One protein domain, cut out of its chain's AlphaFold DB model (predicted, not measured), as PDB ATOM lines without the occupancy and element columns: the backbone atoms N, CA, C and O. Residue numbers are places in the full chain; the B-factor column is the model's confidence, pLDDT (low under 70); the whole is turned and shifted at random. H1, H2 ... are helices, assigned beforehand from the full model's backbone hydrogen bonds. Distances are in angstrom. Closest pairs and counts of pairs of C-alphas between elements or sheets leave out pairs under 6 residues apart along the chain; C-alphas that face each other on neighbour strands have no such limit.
ATOM      1  N   TYR A 311       4.503  10.282  19.646       65.88
ATOM      2  CA  TYR A 311       5.295  10.670  20.811       65.88
ATOM      3  C   TYR A 311       4.739  11.935  21.479       65.88
ATOM      4  O   TYR A 311       4.417  11.893  22.668       65.88
ATOM      5  N   THR A 312       4.542  13.027  20.726       64.62
ATOM      6  CA  THR A 312       4.011  14.286  21.277       64.62
ATOM      7  C   THR A 312       2.610  14.093  21.857       64.62
ATOM      8  O   THR A 312       2.329  14.597  22.943       64.62
ATOM      9  N   LYS A 313       1.742  13.301  21.202       76.31
ATOM     10  CA  LYS A 313       0.431  12.924  21.760       76.31
ATOM     11  C   LYS A 313       0.578  12.230  23.108       76.31
ATOM     12  O   LYS A 313      -0.079  12.627  24.064       76.31
ATOM     13  N   LYS A 314       1.441  11.215  23.206       75.44
ATOM     14  CA  LYS A 314       1.656  10.473  24.455       75.44
ATOM     15  C   LYS A 314       2.172  11.378  25.580       75.44
ATOM     16  O   LYS A 314       1.689  11.271  26.703       75.44
ATOM     17  N   GLU A 315       3.117  12.268  25.283       74.56
ATOM     18  CA  GLU A 315       3.671  13.211  26.261       74.56
ATOM     19  C   GLU A 315       2.622  14.233  26.732       74.56
ATOM     20  O   GLU A 315       2.463  14.441  27.936       74.56
ATOM     21  N   ALA A 316       1.852  14.817  25.808       69.00
ATOM     22  CA  ALA A 316       0.779  15.757  26.130       69.00
ATOM     23  C   ALA A 316      -0.354  15.094  26.933       69.00
ATOM     24  O   ALA A 316      -0.797  15.652  27.935       69.00
ATOM     25  N   LEU A 317      -0.786  13.882  26.553       81.44
ATOM     26  CA  LEU A 317      -1.789  13.111  27.302       81.44
ATOM     27  C   LEU A 317      -1.332  12.805  28.734       81.44
ATOM     28  O   LEU A 317      -2.155  12.863  29.644       81.44
ATOM     29  N   GLN A 318      -0.041  12.516  28.939       81.69
ATOM     30  CA  GLN A 318       0.525  12.287  30.268       81.69
ATOM     31  C   GLN A 318       0.533  13.577  31.104       81.69
ATOM     32  O   GLN A 318      -0.007  13.582  32.207       81.69
ATOM     33  N   LYS A 319       1.069  14.686  30.573       81.19
ATOM     34  CA  LYS A 319       1.132  15.976  31.291       81.19
ATOM     35  C   LYS A 319      -0.252  16.570  31.597       81.19
ATOM     36  O   LYS A 319      -0.425  17.227  32.619       81.19
ATOM     37  N   LEU A 320      -1.267  16.304  30.765       82.12
ATOM     38  CA  LEU A 320      -2.662  16.696  31.027       82.12
ATOM     39  C   LEU A 320      -3.251  16.050  32.300       82.12
ATOM     40  O   LEU A 320      -4.236  16.563  32.844       82.12
ATOM     41  N   GLU A 321      -2.676  14.953  32.809       85.69
ATOM     42  CA  GLU A 321      -3.089  14.383  34.098       85.69
ATOM     43  C   GLU A 321      -2.655  15.257  35.281       85.69
ATOM     44  O   GLU A 321      -3.427  15.402  36.233       85.69
ATOM     45  N   ASP A 322      -1.503  15.923  35.195       90.12
ATOM     46  CA  ASP A 322      -0.925  16.734  36.278       90.12
ATOM     47  C   ASP A 322      -1.660  18.075  36.496       90.12
ATOM     48  O   ASP A 322      -1.493  18.741  37.518       90.12
ATOM     49  N   PHE A 323      -2.543  18.471  35.571       87.12
ATOM     50  CA  PHE A 323      -3.322  19.715  35.632       87.12
ATOM     51  C   PHE A 323      -4.471  19.649  36.664       87.12
ATOM     52  O   PHE A 323      -5.648  19.515  36.324       87.12
ATOM     53  N   ILE A 324      -4.143  19.705  37.960       91.75
ATOM     54  CA  ILE A 324      -5.083  19.558  39.097       91.75
ATOM     55  C   ILE A 324      -6.136  20.680  39.245       91.75
ATOM     56  O   ILE A 324      -7.017  20.603  40.112       91.75
ATOM     57  N   TYR A 325      -6.066  21.740  38.435       85.25
ATOM     58  CA  TYR A 325      -7.043  22.832  38.438       85.25
ATOM     59  C   TYR A 325      -8.040  22.753  37.272       85.25
ATOM     60  O   TYR A 325      -9.053  23.452  37.311       85.25
ATOM     61  N   LEU A 326      -7.838  21.863  36.295       79.44
ATOM     62  CA  LEU A 326      -8.878  21.494  35.329       79.44
ATOM     63  C   LEU A 326      -9.916  20.551  35.952       79.44
ATOM     64  O   LEU A 326      -9.588  19.641  36.714       79.44
ATOM     65  N   THR A 327     -11.181  20.724  35.572       84.06
ATOM     66  CA  THR A 327     -12.225  19.722  35.820       84.06
ATOM     67  C   THR A 327     -12.009  18.484  34.948       84.06
ATOM     68  O   THR A 327     -11.392  18.548  33.884       84.06
ATOM     69  N   GLN A 328     -12.593  17.354  35.354       81.19
ATOM     70  CA  GLN A 328     -12.553  16.116  34.572       81.19
ATOM     71  C   GLN A 328     -13.089  16.305  33.136       81.19
ATOM     72  O   GLN A 328     -12.509  15.780  32.190       81.19
ATOM     73  N   GLN A 329     -14.138  17.116  32.956       81.81
ATOM     74  CA  GLN A 329     -14.702  17.420  31.635       81.81
ATOM     75  C   GLN A 329     -13.744  18.242  30.757       81.81
ATOM     76  O   GLN A 329     -13.639  17.969  29.564       81.81
ATOM     77  N   GLN A 330     -13.010  19.203  31.334       83.56
ATOM     78  CA  GLN A 330     -11.963  19.948  30.621       83.56
ATOM     79  C   GLN A 330     -10.807  19.018  30.225       83.56
ATOM     80  O   GLN A 330     -10.421  18.993  29.058       83.56
ATOM     81  N   LYS A 331     -10.321  18.164  31.141       83.44
ATOM     82  CA  LYS A 331      -9.290  17.157  30.816       83.44
ATOM     83  C   LYS A 331      -9.721  16.238  29.674       83.44
ATOM     84  O   LYS A 331      -8.955  16.027  28.743       83.44
ATOM     85  N   GLU A 332     -10.945  15.718  29.705       84.94
ATOM     86  CA  GLU A 332     -11.476  14.871  28.629       84.94
ATOM     87  C   GLU A 332     -11.655  15.617  27.299       84.94
ATOM     88  O   GLU A 332     -11.505  15.004  26.242       84.94
ATOM     89  N   ALA A 333     -11.942  16.922  27.321       86.94
ATOM     90  CA  ALA A 333     -11.993  17.744  26.115       86.94
ATOM     91  C   ALA A 333     -10.598  17.921  25.491       86.94
ATOM     92  O   ALA A 333     -10.432  17.643  24.302       86.94
ATOM     93  N   TYR A 334      -9.585  18.298  26.280       85.94
ATOM     94  CA  TYR A 334      -8.213  18.462  25.779       85.94
ATOM     95  C   TYR A 334      -7.585  17.132  25.344       85.94
ATOM     96  O   TYR A 334      -6.956  17.081  24.288       85.94
ATOM     97  N   LYS A 335      -7.829  16.025  26.062       90.94
ATOM     98  CA  LYS A 335      -7.391  14.686  25.625       90.94
ATOM     99  C   LYS A 335      -7.978  14.313  24.263       90.94
ATOM    100  O   LYS A 335      -7.226  13.902  23.389       90.94
ATOM    101  N   LYS A 336      -9.274  14.558  24.028       93.38
ATOM    102  CA  LYS A 336      -9.909  14.330  22.714       93.38
ATOM    103  C   LYS A 336      -9.332  15.214  21.607       93.38
ATOM    104  O   LYS A 336      -9.223  14.751  20.477       93.38
ATOM    105  N   GLN A 337      -8.944  16.458  21.904       88.12
ATOM    106  CA  GLN A 337      -8.257  17.324  20.937       88.12
ATOM    107  C   GLN A 337      -6.861  16.777  20.590       88.12
ATOM    108  O   GLN A 337      -6.538  16.642  19.412       88.12
ATOM    109  N   VAL A 338      -6.074  16.372  21.594       82.69
ATOM    110  CA  VAL A 338      -4.764  15.723  21.406       82.69
ATOM    111  C   VAL A 338      -4.890  14.401  20.634       82.69
ATOM    112  O   VAL A 338      -4.096  14.129  19.737       82.69
ATOM    113  N   GLU A 339      -5.900  13.582  20.922       91.06
ATOM    114  CA  GLU A 339      -6.171  12.336  20.197       91.06
ATOM    115  C   GLU A 339      -6.579  12.591  18.739       91.06
ATOM    116  O   GLU A 339      -6.082  11.900  17.845       91.06
ATOM    117  N   ALA A 340      -7.417  13.601  18.481       89.75
ATOM    118  CA  ALA A 340      -7.893  13.966  17.144       89.75
ATOM    119  C   ALA A 340      -6.850  14.695  16.276       89.75
ATOM    120  O   ALA A 340      -6.967  14.663  15.053       89.75
ATOM    121  N   ALA A 341      -5.835  15.322  16.882       77.38
ATOM    122  CA  ALA A 341      -4.781  16.057  16.185       77.38
ATOM    123  C   ALA A 341      -4.116  15.232  15.066       77.38
ATOM    124  O   ALA A 341      -3.733  14.075  15.255       77.38
ATOM    125  N   THR A 342      -3.934  15.837  13.901       78.75
ATOM    126  CA  THR A 342      -3.268  15.248  12.732       78.75
ATOM    127  C   THR A 342      -1.822  15.717  12.579       78.75
ATOM    128  O   THR A 342      -1.038  15.061  11.897       78.75
ATOM    129  N   GLN A 343      -1.456  16.835  13.215       71.44
ATOM    130  CA  GLN A 343      -0.146  17.479  13.103       71.44
ATOM    131  C   GLN A 343       0.385  17.901  14.483       71.44
ATOM    132  O   GLN A 343      -0.379  18.121  15.419       71.44
ATOM    133  N   VAL A 344       1.712  18.000  14.630       64.38
ATOM    134  CA  VAL A 344       2.372  18.198  15.941       64.38
ATOM    135  C   VAL A 344       1.932  19.502  16.621       64.38
ATOM    136  O   VAL A 344       1.598  19.484  17.803       64.38
ATOM    137  N   TYR A 345       1.810  20.606  15.873       71.81
ATOM    138  CA  TYR A 345       1.346  21.880  16.435       71.81
ATOM    139  C   TYR A 345      -0.115  21.830  16.921       71.81
ATOM    140  O   TYR A 345      -0.497  22.630  17.767       71.81
ATOM    141  N   GLU A 346      -0.948  20.909  16.421       71.94
ATOM    142  CA  GLU A 346      -2.332  20.746  16.894       71.94
ATOM    143  C   GLU A 346      -2.354  20.089  18.285       71.94
ATOM    144  O   GLU A 346      -3.203  20.416  19.115       71.94
ATOM    145  N   VAL A 347      -1.371  19.224  18.572       68.75
ATOM    146  CA  VAL A 347      -1.129  18.679  19.916       68.75
ATOM    147  C   VAL A 347      -0.600  19.765  20.855       68.75
ATOM    148  O   VAL A 347      -1.112  19.896  21.965       68.75
ATOM    149  N   GLU A 348       0.376  20.567  20.410       74.62
ATOM    150  CA  GLU A 348       0.889  21.715  21.180       74.62
ATOM    151  C   GLU A 348      -0.228  22.717  21.504       74.62
ATOM    152  O   GLU A 348      -0.386  23.115  22.656       74.62
ATOM    153  N   ALA A 349      -1.062  23.070  20.520       74.88
ATOM    154  CA  ALA A 349      -2.190  23.977  20.696       74.88
ATOM    155  C   ALA A 349      -3.198  23.465  21.734       74.88
ATOM    156  O   ALA A 349      -3.624  24.233  22.598       74.88
ATOM    157  N   ALA A 350      -3.565  22.181  21.682       83.12
ATOM    158  CA  ALA A 350      -4.462  21.573  22.664       83.12
ATOM    159  C   ALA A 350      -3.837  21.532  24.072       83.12
ATOM    160  O   ALA A 350      -4.519  21.814  25.059       83.12
ATOM    161  N   PHE A 351      -2.537  21.230  24.167       82.50
ATOM    162  CA  PHE A 351      -1.802  21.192  25.431       82.50
ATOM    163  C   PHE A 351      -1.693  22.577  26.089       82.50
ATOM    164  O   PHE A 351      -2.128  22.743  27.227       82.50
ATOM    165  N   GLU A 352      -1.197  23.585  25.365       82.94
ATOM    166  CA  GLU A 352      -1.047  24.967  25.854       82.94
ATOM    167  C   GLU A 352      -2.374  25.602  26.266       82.94
ATOM    168  O   GLU A 352      -2.430  26.412  27.188       82.94
ATOM    169  N   THR A 353      -3.457  25.257  25.571       83.19
ATOM    170  CA  THR A 353      -4.789  25.762  25.916       83.19
ATOM    171  C   THR A 353      -5.251  25.173  27.251       83.19
ATOM    172  O   THR A 353      -5.742  25.907  28.109       83.19
ATOM    173  N   GLY A 354      -5.006  23.876  27.478       81.50
ATOM    174  CA  GLY A 354      -5.223  23.238  28.777       81.50
ATOM    175  C   GLY A 354      -4.311  23.781  29.882       81.50
ATOM    176  O   GLY A 354      -4.762  23.937  31.014       81.50
ATOM    177  N   GLU A 355      -3.059  24.121  29.567       86.00
ATOM    178  CA  GLU A 355      -2.105  24.727  30.508       86.00
ATOM    179  C   GLU A 355      -2.540  26.141  30.922       86.00
ATOM    180  O   GLU A 355      -2.564  26.474  32.112       86.00
ATOM    181  N   ALA A 356      -2.970  26.954  29.954       85.56
ATOM    182  CA  ALA A 356      -3.485  28.296  30.192       85.56
ATOM    183  C   ALA A 356      -4.789  28.276  31.006       85.56
ATOM    184  O   ALA A 356      -4.922  29.039  31.967       85.56
ATOM    185  N   GLU A 357      -5.732  27.378  30.689       84.50
ATOM    186  CA  GLU A 357      -6.963  27.233  31.473       84.50
ATOM    187  C   GLU A 357      -6.674  26.666  32.878       84.50
ATOM    188  O   GLU A 357      -7.235  27.158  33.857       84.50
ATOM    189  N   ASN A 358      -5.740  25.717  33.029       86.31
ATOM    190  CA  ASN A 358      -5.289  25.234  34.341       86.31
ATOM    191  C   ASN A 358      -4.714  26.380  35.191       86.31
ATOM    192  O   ASN A 358      -5.106  26.541  36.346       86.31
ATOM    193  N   THR A 359      -3.855  27.216  34.603       89.75
ATOM    194  CA  THR A 359      -3.244  28.385  35.258       89.75
ATOM    195  C   THR A 359      -4.296  29.430  35.655       89.75
ATOM    196  O   THR A 359      -4.279  29.950  36.772       89.75
ATOM    197  N   ALA A 360      -5.278  29.704  34.789       79.69
ATOM    198  CA  ALA A 360      -6.375  30.616  35.112       79.69
ATOM    199  C   ALA A 360      -7.300  30.048  36.210       79.69
ATOM    200  O   ALA A 360      -7.691  30.769  37.131       79.69
ATOM    201  N   ASN A 361      -7.597  28.744  36.177       80.19
ATOM    202  CA  ASN A 361      -8.360  28.051  37.218       80.19
ATOM    203  C   ASN A 361      -7.616  28.033  38.564       80.19
ATOM    204  O   ASN A 361      -8.252  28.151  39.614       80.19
ATOM    205  N   GLN A 362      -6.285  27.912  38.542       87.31
ATOM    206  CA  GLN A 362      -5.426  28.034  39.716       87.31
ATOM    207  C   GLN A 362      -5.546  29.421  40.343       87.31
ATOM    208  O   GLN A 362      -5.939  29.528  41.506       87.31
ATOM    209  N   ALA A 363      -5.351  30.475  39.548       77.44
ATOM    210  CA  ALA A 363      -5.505  31.849  40.008       77.44
ATOM    211  C   ALA A 363      -6.916  32.135  40.577       77.44
ATOM    212  O   ALA A 363      -7.038  32.867  41.557       77.44
ATOM    213  N   VAL A 364      -7.983  31.517  40.047       74.69
ATOM    214  CA  VAL A 364      -9.343  31.630  40.620       74.69
ATOM    215  C   VAL A 364      -9.493  30.923  41.975       74.69
ATOM    216  O   VAL A 364     -10.256  31.415  42.812       74.69
ATOM    217  N   LYS A 365      -8.803  29.797  42.222       78.00
ATOM    218  CA  LYS A 365      -8.813  29.131  43.543       78.00
ATOM    219  C   LYS A 365      -7.948  29.866  44.572       78.00
ATOM    220  O   LYS A 365      -8.326  29.919  45.740       78.00
ATOM    221  N   GLU A 366      -6.799  30.390  44.153       80.06
ATOM    222  CA  GLU A 366      -5.780  30.972  45.042       80.06
ATOM    223  C   GLU A 366      -6.025  32.449  45.364       80.06
ATOM    224  O   GLU A 366      -5.660  32.912  46.446       80.06
ATOM    225  N   ALA A 367      -6.694  33.195  44.479       71.50
ATOM    226  CA  ALA A 367      -7.085  34.567  44.771       71.50
ATOM    227  C   ALA A 367      -7.985  34.625  46.017       71.50
ATOM    228  O   ALA A 367      -9.052  34.014  46.073       71.50
ATOM    229  N   THR A 368      -7.579  35.410  47.014       61.19
ATOM    230  CA  THR A 368      -8.330  35.629  48.260       61.19
ATOM    231  C   THR A 368      -9.240  36.857  48.156       61.19
ATOM    232  O   THR A 368     -10.444  36.767  48.421       61.19
ATOM    233  N   ASN A 369      -8.674  37.982  47.712       47.91
ATOM    234  CA  ASN A 369      -9.344  39.272  47.539       47.91
ATOM    235  C   ASN A 369     -10.268  39.312  46.302       47.91
ATOM    236  O   ASN A 369     -10.371  38.347  45.542       47.91
ATOM    237  N   PHE A 370     -10.984  40.426  46.106       44.41
ATOM    238  CA  PHE A 370     -11.874  40.564  44.951       44.41
ATOM    239  C   PHE A 370     -11.122  40.790  43.633       44.41
ATOM    240  O   PHE A 370     -11.432  40.119  42.653       44.41
ATOM    241  N   VAL A 371     -10.131  41.686  43.609       48.75
ATOM    242  CA  VAL A 371      -9.425  42.082  42.376       48.75
ATOM    243  C   VAL A 371      -8.753  40.883  41.699       48.75
ATOM    244  O   VAL A 371      -8.917  40.698  40.497       48.75
ATOM    245  N   GLY A 372      -8.103  39.997  42.460       51.88
ATOM    246  CA  GLY A 372      -7.531  38.754  41.934       51.88
ATOM    247  C   GLY A 372      -8.588  37.782  41.397       51.88
ATOM    248  O   GLY A 372      -8.387  37.169  40.351       51.88
ATOM    249  N   LYS A 373      -9.758  37.685  42.050       60.34
ATOM    250  CA  LYS A 373     -10.891  36.868  41.571       60.34
ATOM    251  C   LYS A 373     -11.542  37.449  40.316       60.34
ATOM    252  O   LYS A 373     -12.060  36.680  39.510       60.34
ATOM    253  N   ALA A 374     -11.542  38.772  40.155       52.53
ATOM    254  CA  ALA A 374     -11.970  39.436  38.930       52.53
ATOM    255  C   ALA A 374     -10.964  39.148  37.807       52.53
ATOM    256  O   ALA A 374     -11.330  38.490  36.839       52.53
ATOM    257  N   LEU A 375      -9.689  39.502  38.009       62.88
ATOM    258  CA  LEU A 375      -8.580  39.265  37.081       62.88
ATOM    259  C   LEU A 375      -8.550  37.824  36.560       62.88
ATOM    260  O   LEU A 375      -8.577  37.599  35.353       62.88
ATOM    261  N   ALA A 376      -8.536  36.837  37.457       69.25
ATOM    262  CA  ALA A 376      -8.442  35.433  37.075       69.25
ATOM    263  C   ALA A 376      -9.681  34.939  36.298       69.25
ATOM    264  O   ALA A 376      -9.551  34.111  35.398       69.25
ATOM    265  N   ARG A 377     -10.874  35.494  36.566       68.50
ATOM    266  CA  ARG A 377     -12.091  35.221  35.778       68.50
ATOM    267  C   ARG A 377     -12.090  35.921  34.420       68.50
ATOM    268  O   ARG A 377     -12.556  35.321  33.454       68.50
ATOM    269  N   THR A 378     -11.554  37.139  34.319       68.88
ATOM    270  CA  THR A 378     -11.348  37.807  33.025       68.88
ATOM    271  C   THR A 378     -10.363  37.000  32.178       68.88
ATOM    272  O   THR A 378     -10.656  36.740  31.016       68.88
ATOM    273  N   LYS A 379      -9.277  36.470  32.768       81.31
ATOM    274  CA  LYS A 379      -8.358  35.535  32.085       81.31
ATOM    275  C   LYS A 379      -9.077  34.279  31.582       81.31
ATOM    276  O   LYS A 379      -8.964  33.967  30.402       81.31
ATOM    277  N   GLN A 380      -9.863  33.597  32.423       77.88
ATOM    278  CA  GLN A 380     -10.671  32.438  31.998       77.88
ATOM    279  C   GLN A 380     -11.584  32.758  30.799       77.88
ATOM    280  O   GLN A 380     -11.663  31.972  29.855       77.88
ATOM    281  N   LEU A 381     -12.285  33.899  30.829       74.38
ATOM    282  CA  LEU A 381     -13.196  34.302  29.755       74.38
ATOM    283  C   LEU A 381     -12.441  34.643  28.462       74.38
ATOM    284  O   LEU A 381     -12.811  34.143  27.401       74.38
ATOM    285  N   ALA A 382     -11.374  35.438  28.565       73.38
ATOM    286  CA  ALA A 382     -10.557  35.871  27.436       73.38
ATOM    287  C   ALA A 382      -9.864  34.692  26.734       73.38
ATOM    288  O   ALA A 382      -9.904  34.613  25.509       73.38
ATOM    289  N   LEU A 383      -9.305  33.733  27.488       84.00
ATOM    290  CA  LEU A 383      -8.741  32.493  26.933       84.00
ATOM    291  C   LEU A 383      -9.810  31.697  26.166       84.00
ATOM    292  O   LEU A 383      -9.643  31.398  24.986       84.00
ATOM    293  N   LYS A 384     -10.963  31.450  26.800       81.19
ATOM    294  CA  LYS A 384     -12.073  30.704  26.193       81.19
ATOM    295  C   LYS A 384     -12.641  31.371  24.932       81.19
ATOM    296  O   LYS A 384     -13.142  30.683  24.042       81.19
ATOM    297  N   GLN A 385     -12.604  32.700  24.848       81.88
ATOM    298  CA  GLN A 385     -13.000  33.438  23.647       81.88
ATOM    299  C   GLN A 385     -11.898  33.421  22.573       81.88
ATOM    300  O   GLN A 385     -12.214  33.206  21.403       81.88
ATOM    301  N   LEU A 386     -10.623  33.557  22.954       83.44
ATOM    302  CA  LEU A 386      -9.457  33.464  22.063       83.44
ATOM    303  C   LEU A 386      -9.388  32.111  21.334       83.44
ATOM    304  O   LEU A 386      -9.065  32.056  20.145       83.44
ATOM    305  N   ASP A 387      -9.760  31.020  22.003       83.94
ATOM    306  CA  ASP A 387      -9.821  29.693  21.382       83.94
ATOM    307  C   ASP A 387     -10.767  29.655  20.172       83.94
ATOM    308  O   ASP A 387     -10.445  29.022  19.163       83.94
ATOM    309  N   SER A 388     -11.876  30.405  20.220       86.62
ATOM    310  CA  SER A 388     -12.867  30.490  19.135       86.62
ATOM    311  C   SER A 388     -12.402  31.277  17.901       86.62
ATOM    312  O   SER A 388     -13.065  31.241  16.864       86.62
ATOM    313  N   PHE A 389     -11.267  31.980  17.971       84.31
ATOM    314  CA  PHE A 389     -10.742  32.764  16.851       84.31
ATOM    315  C   PHE A 389     -10.182  31.842  15.759       84.31
ATOM    316  O   PHE A 389      -9.193  31.143  15.968       84.31
ATOM    317  N   THR A 390     -10.813  31.818  14.586       88.12
ATOM    318  CA  THR A 390     -10.456  30.899  13.488       88.12
ATOM    319  C   THR A 390      -9.341  31.402  12.578       88.12
ATOM    320  O   THR A 390      -8.803  30.608  11.815       88.12
ATOM    321  N   ASN A 391      -9.008  32.696  12.625       85.19
ATOM    322  CA  ASN A 391      -8.131  33.337  11.636       85.19
ATOM    323  C   ASN A 391      -6.733  33.664  12.198       85.19
ATOM    324  O   ASN A 391      -5.894  34.188  11.473       85.19
ATOM    325  N   LEU A 392      -6.483  33.375  13.481       75.56
ATOM    326  CA  LEU A 392      -5.154  33.483  14.086       75.56
ATOM    327  C   LEU A 392      -4.345  32.205  13.859       75.56
ATOM    328  O   LEU A 392      -4.868  31.099  14.011       75.56
ATOM    329  N   SER A 393      -3.049  32.361  13.587       79.38
ATOM    330  CA  SER A 393      -2.098  31.248  13.610       79.38
ATOM    331  C   SER A 393      -1.924  30.686  15.029       79.38
ATOM    332  O   SER A 393      -2.247  31.344  16.023       79.38
ATOM    333  N   HIS A 394      -1.376  29.470  15.142       75.62
ATOM    334  CA  HIS A 394      -1.035  28.881  16.447       75.62
ATOM    335  C   HIS A 394      -0.108  29.799  17.256       75.62
ATOM    336  O   HIS A 394      -0.393  30.068  18.418       75.62
ATOM    337  N   GLU A 395       0.916  30.376  16.622       75.69
ATOM    338  CA  GLU A 395       1.855  31.286  17.289       75.69
ATOM    339  C   GLU A 395       1.173  32.578  17.775       75.69
ATOM    340  O   GLU A 395       1.386  33.004  18.904       75.69
ATOM    341  N   GLN A 396       0.259  33.153  16.984       79.56
ATOM    342  CA  GLN A 396      -0.533  34.316  17.407       79.56
ATOM    343  C   GLN A 396      -1.459  33.985  18.589       79.56
ATOM    344  O   GLN A 396      -1.644  34.818  19.479       79.56
ATOM    345  N   LYS A 397      -2.021  32.768  18.646       80.88
ATOM    346  CA  LYS A 397      -2.773  32.304  19.823       80.88
ATOM    347  C   LYS A 397      -1.867  32.068  21.028       80.88
ATOM    348  O   LYS A 397      -2.242  32.465  22.124       80.88
ATOM    349  N   ARG A 398      -0.691  31.463  20.846       80.38
ATOM    350  CA  ARG A 398       0.330  31.243  21.886       80.38
ATOM    351  C   ARG A 398       0.766  32.570  22.515       80.38
ATOM    352  O   ARG A 398       0.717  32.714  23.736       80.38
ATOM    353  N   GLU A 399       1.076  33.573  21.696       80.81
ATOM    354  CA  GLU A 399       1.429  34.925  22.143       80.81
ATOM    355  C   GLU A 399       0.267  35.619  22.879       80.81
ATOM    356  O   GLU A 399       0.458  36.176  23.962       80.81
ATOM    357  N   ALA A 400      -0.956  35.542  22.342       77.25
ATOM    358  CA  ALA A 400      -2.143  36.117  22.978       77.25
ATOM    359  C   ALA A 400      -2.488  35.429  24.314       77.25
ATOM    360  O   ALA A 400      -2.772  36.120  25.295       77.25
ATOM    361  N   ARG A 401      -2.389  34.091  24.397       87.38
ATOM    362  CA  ARG A 401      -2.507  33.325  25.654       87.38
ATOM    363  C   ARG A 401      -1.481  33.821  26.672       87.38
ATOM    364  O   ARG A 401      -1.859  34.119  27.802       87.38
ATOM    365  N   LYS A 402      -0.215  33.982  26.267       90.06
ATOM    366  CA  LYS A 402       0.849  34.500  27.139       90.06
ATOM    367  C   LYS A 402       0.528  35.908  27.652       90.06
ATOM    368  O   LYS A 402       0.533  36.113  28.860       90.06
ATOM    369  N   LYS A 403       0.163  36.853  26.777       84.00
ATOM    370  CA  LYS A 403      -0.199  38.233  27.162       84.00
ATOM    371  C   LYS A 403      -1.396  38.288  28.125       84.00
ATOM    372  O   LYS A 403      -1.369  39.047  29.090       84.00
ATOM    373  N   ILE A 404      -2.409  37.443  27.918       80.69
ATOM    374  CA  ILE A 404      -3.549  37.283  28.839       80.69
ATOM    375  C   ILE A 404      -3.101  36.729  30.205       80.69
ATOM    376  O   ILE A 404      -3.598  37.179  31.238       80.69
ATOM    377  N   LEU A 405      -2.168  35.774  30.240       87.31
ATOM    378  CA  LEU A 405      -1.655  35.191  31.486       87.31
ATOM    379  C   LEU A 405      -0.694  36.119  32.242       87.31
ATOM    380  O   LEU A 405      -0.789  36.179  33.468       87.31
ATOM    381  N   ASP A 406       0.161  36.871  31.547       88.88
ATOM    382  CA  ASP A 406       1.118  37.817  32.138       88.88
ATOM    383  C   ASP A 406       0.421  39.032  32.791       88.88
ATOM    384  O   ASP A 406       0.944  39.611  33.740       88.88
ATOM    385  N   ALA A 407      -0.762  39.424  32.303       75.31
ATOM    386  CA  ALA A 407      -1.478  40.618  32.759       75.31
ATOM    387  C   ALA A 407      -1.821  40.592  34.266       75.31
ATOM    388  O   ALA A 407      -2.484  39.686  34.770       75.31
ATOM    389  N   ASP A 408      -1.421  41.629  34.992       80.69
ATOM    390  CA  ASP A 408      -1.633  41.842  36.434       80.69
ATOM    391  C   ASP A 408      -2.945  42.584  36.765       80.69
ATOM    392  O   ASP A 408      -3.398  42.570  37.910       80.69
ATOM    393  N   GLN A 409      -3.573  43.225  35.775       64.25
ATOM    394  CA  GLN A 409      -4.767  44.061  35.932       64.25
ATOM    395  C   GLN A 409      -5.825  43.736  34.865       64.25
ATOM    396  O   GLN A 409      -5.496  43.362  33.741       64.25
ATOM    397  N   VAL A 410      -7.108  43.876  35.229       55.00
ATOM    398  CA  VAL A 410      -8.269  43.456  34.413       55.00
ATOM    399  C   VAL A 410      -8.249  44.090  33.017       55.00
ATOM    400  O   VAL A 410      -8.248  43.361  32.028       55.00
ATOM    401  N   TYR A 411      -8.066  45.411  32.941       54.97
ATOM    402  CA  TYR A 411      -8.000  46.140  31.670       54.97
ATOM    403  C   TYR A 411      -6.837  45.694  30.763       54.97
ATOM    404  O   TYR A 411      -6.957  45.753  29.545       54.97
ATOM    405  N   LYS A 412      -5.726  45.182  31.319       57.94
ATOM    406  CA  LYS A 412      -4.612  44.635  30.520       57.94
ATOM    407  C   LYS A 412      -4.947  43.262  29.930       57.94
ATOM    408  O   LYS A 412      -4.477  42.944  28.841       57.94
ATOM    409  N   VAL A 413      -5.782  42.462  30.607       57.47
ATOM    410  CA  VAL A 413      -6.339  41.223  30.033       57.47
ATOM    411  C   VAL A 413      -7.273  41.559  28.871       57.47
ATOM    412  O   VAL A 413      -7.191  40.932  27.817       57.47
ATOM    413  N   GLU A 414      -8.131  42.563  29.051       60.28
ATOM    414  CA  GLU A 414      -9.075  43.033  28.032       60.28
ATOM    415  C   GLU A 414      -8.339  43.643  26.827       60.28
ATOM    416  O   GLU A 414      -8.605  43.246  25.695       60.28
ATOM    417  N   ALA A 415      -7.322  44.485  27.038       58.06
ATOM    418  CA  ALA A 415      -6.466  45.008  25.969       58.06
ATOM    419  C   ALA A 415      -5.724  43.893  25.203       58.06
ATOM    420  O   ALA A 415      -5.735  43.873  23.970       58.06
ATOM    421  N   ALA A 416      -5.136  42.914  25.907       67.56
ATOM    422  CA  ALA A 416      -4.493  41.755  25.278       67.56
ATOM    423  C   ALA A 416      -5.484  40.918  24.445       67.56
ATOM    424  O   ALA A 416      -5.148  40.453  23.352       67.56
ATOM    425  N   PHE A 417      -6.717  40.762  24.934       73.44
ATOM    426  CA  PHE A 417      -7.787  40.075  24.222       73.44
ATOM    427  C   PHE A 417      -8.261  40.851  22.984       73.44
ATOM    428  O   PHE A 417      -8.332  40.271  21.900       73.44
ATOM    429  N   HIS A 418      -8.525  42.156  23.092       69.31
ATOM    430  CA  HIS A 418      -8.966  42.980  21.963       69.31
ATOM    431  C   HIS A 418      -7.878  43.172  20.901       69.31
ATOM    432  O   HIS A 418      -8.200  43.237  19.714       69.31
ATOM    433  N   ALA A 419      -6.593  43.159  21.272       68.31
ATOM    434  CA  ALA A 419      -5.497  43.083  20.307       68.31
ATOM    435  C   ALA A 419      -5.571  41.788  19.473       68.31
ATOM    436  O   ALA A 419      -5.531  41.836  18.240       68.31
ATOM    437  N   ALA A 420      -5.770  40.635  20.122       70.75
ATOM    438  CA  ALA A 420      -5.966  39.354  19.437       70.75
ATOM    439  C   ALA A 420      -7.274  39.312  18.620       70.75
ATOM    440  O   ALA A 420      -7.311  38.750  17.526       70.75
ATOM    441  N   GLU A 421      -8.342  39.949  19.105       75.31
ATOM    442  CA  GLU A 421      -9.623  40.056  18.403       75.31
ATOM    443  C   GLU A 421      -9.503  40.929  17.141       75.31
ATOM    444  O   GLU A 421     -10.006  40.558  16.078       75.31
ATOM    445  N   LYS A 422      -8.783  42.057  17.225       77.94
ATOM    446  CA  LYS A 422      -8.453  42.925  16.086       77.94
ATOM    447  C   LYS A 422      -7.626  42.165  15.050       77.94
ATOM    448  O   LYS A 422      -7.983  42.204  13.876       77.94
ATOM    449  N   LEU A 423      -6.600  41.420  15.475       77.62
ATOM    450  CA  LEU A 423      -5.805  40.552  14.595       77.62
ATOM    451  C   LEU A 423      -6.666  39.470  13.918       77.62
ATOM    452  O   LEU A 423      -6.573  39.272  12.710       77.62
ATOM    453  N   ASN A 424      -7.575  38.824  14.653       78.00
ATOM    454  CA  ASN A 424      -8.512  37.838  14.099       78.00
ATOM    455  C   ASN A 424      -9.514  38.465  13.105       78.00
ATOM    456  O   ASN A 424      -9.959  37.801  12.166       78.00
ATOM    457  N   LYS A 425      -9.874  39.744  13.283       81.31
ATOM    458  CA  LYS A 425     -10.699  40.515  12.336       81.31
ATOM    459  C   LYS A 425      -9.908  40.937  11.088       81.31
ATOM    460  O   LYS A 425     -10.477  40.918   9.998       81.31
ATOM    461  N   THR A 426      -8.629  41.307  11.215       78.56
ATOM    462  CA  THR A 426      -7.792  41.774  10.091       78.56
ATOM    463  C   THR A 426      -7.220  40.635   9.250       78.56
ATOM    464  O   THR A 426      -7.211  40.769   8.031       78.56
ATOM    465  N   ALA A 427      -6.867  39.491   9.848       69.31
ATOM    466  CA  ALA A 427      -6.419  38.263   9.165       69.31
ATOM    467  C   ALA A 427      -7.531  37.539   8.364       69.31
ATOM    468  O   ALA A 427      -7.427  36.359   8.037       69.31
ATOM    469  N   LYS A 428      -8.630  38.242   8.073       53.62
ATOM    470  CA  LYS A 428      -9.781  37.788   7.281       53.62
ATOM    471  C   LYS A 428      -9.802  38.421   5.876       53.62
ATOM    472  O   LYS A 428     -10.848  38.438   5.225       53.62
TER     473      LYS A 428
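What this domain is: This is residues 311 to 428 of the 429 residues of an uncharacterized protein of Corynebacterium propinquum (UniProt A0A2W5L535). What shape? Six aligned helices make a flat slab, H1 and H2 on one side of H3, H4 to H6 on the other. Of what? The printed part has 118 residues with six named helices: all helix. It is compact, radius of gyration of the C-alphas 14.3 A, spanning 40 by 38 by 19 A.

Where its parts are: What begins? H1, residues 311 to 319, begins at C-alpha (5.295, 10.670, 20.811); H2 is 328 to 340, H3 344 to 366, 32.8 A long. What follows? H4 is 370 to 387, H5 394 to 406, and H6, 410 to 426, ends at C-alpha (-7.792, 41.774, 10.091).

How they stand to each other: Any hub? H3 touches four helices, among them H4, C-alphas 364 and 376 closest at 5.3 A. Any bundle? H3 to H6 run up and down, each against the one before. Each helix has every O i to N i+4 pair within hydrogen-bond range.

The domain as a whole: Any cut? The printed part has none, nor any long link. Low confidence? pLDDT is under 70 at 28 residues, among them 368 to 378.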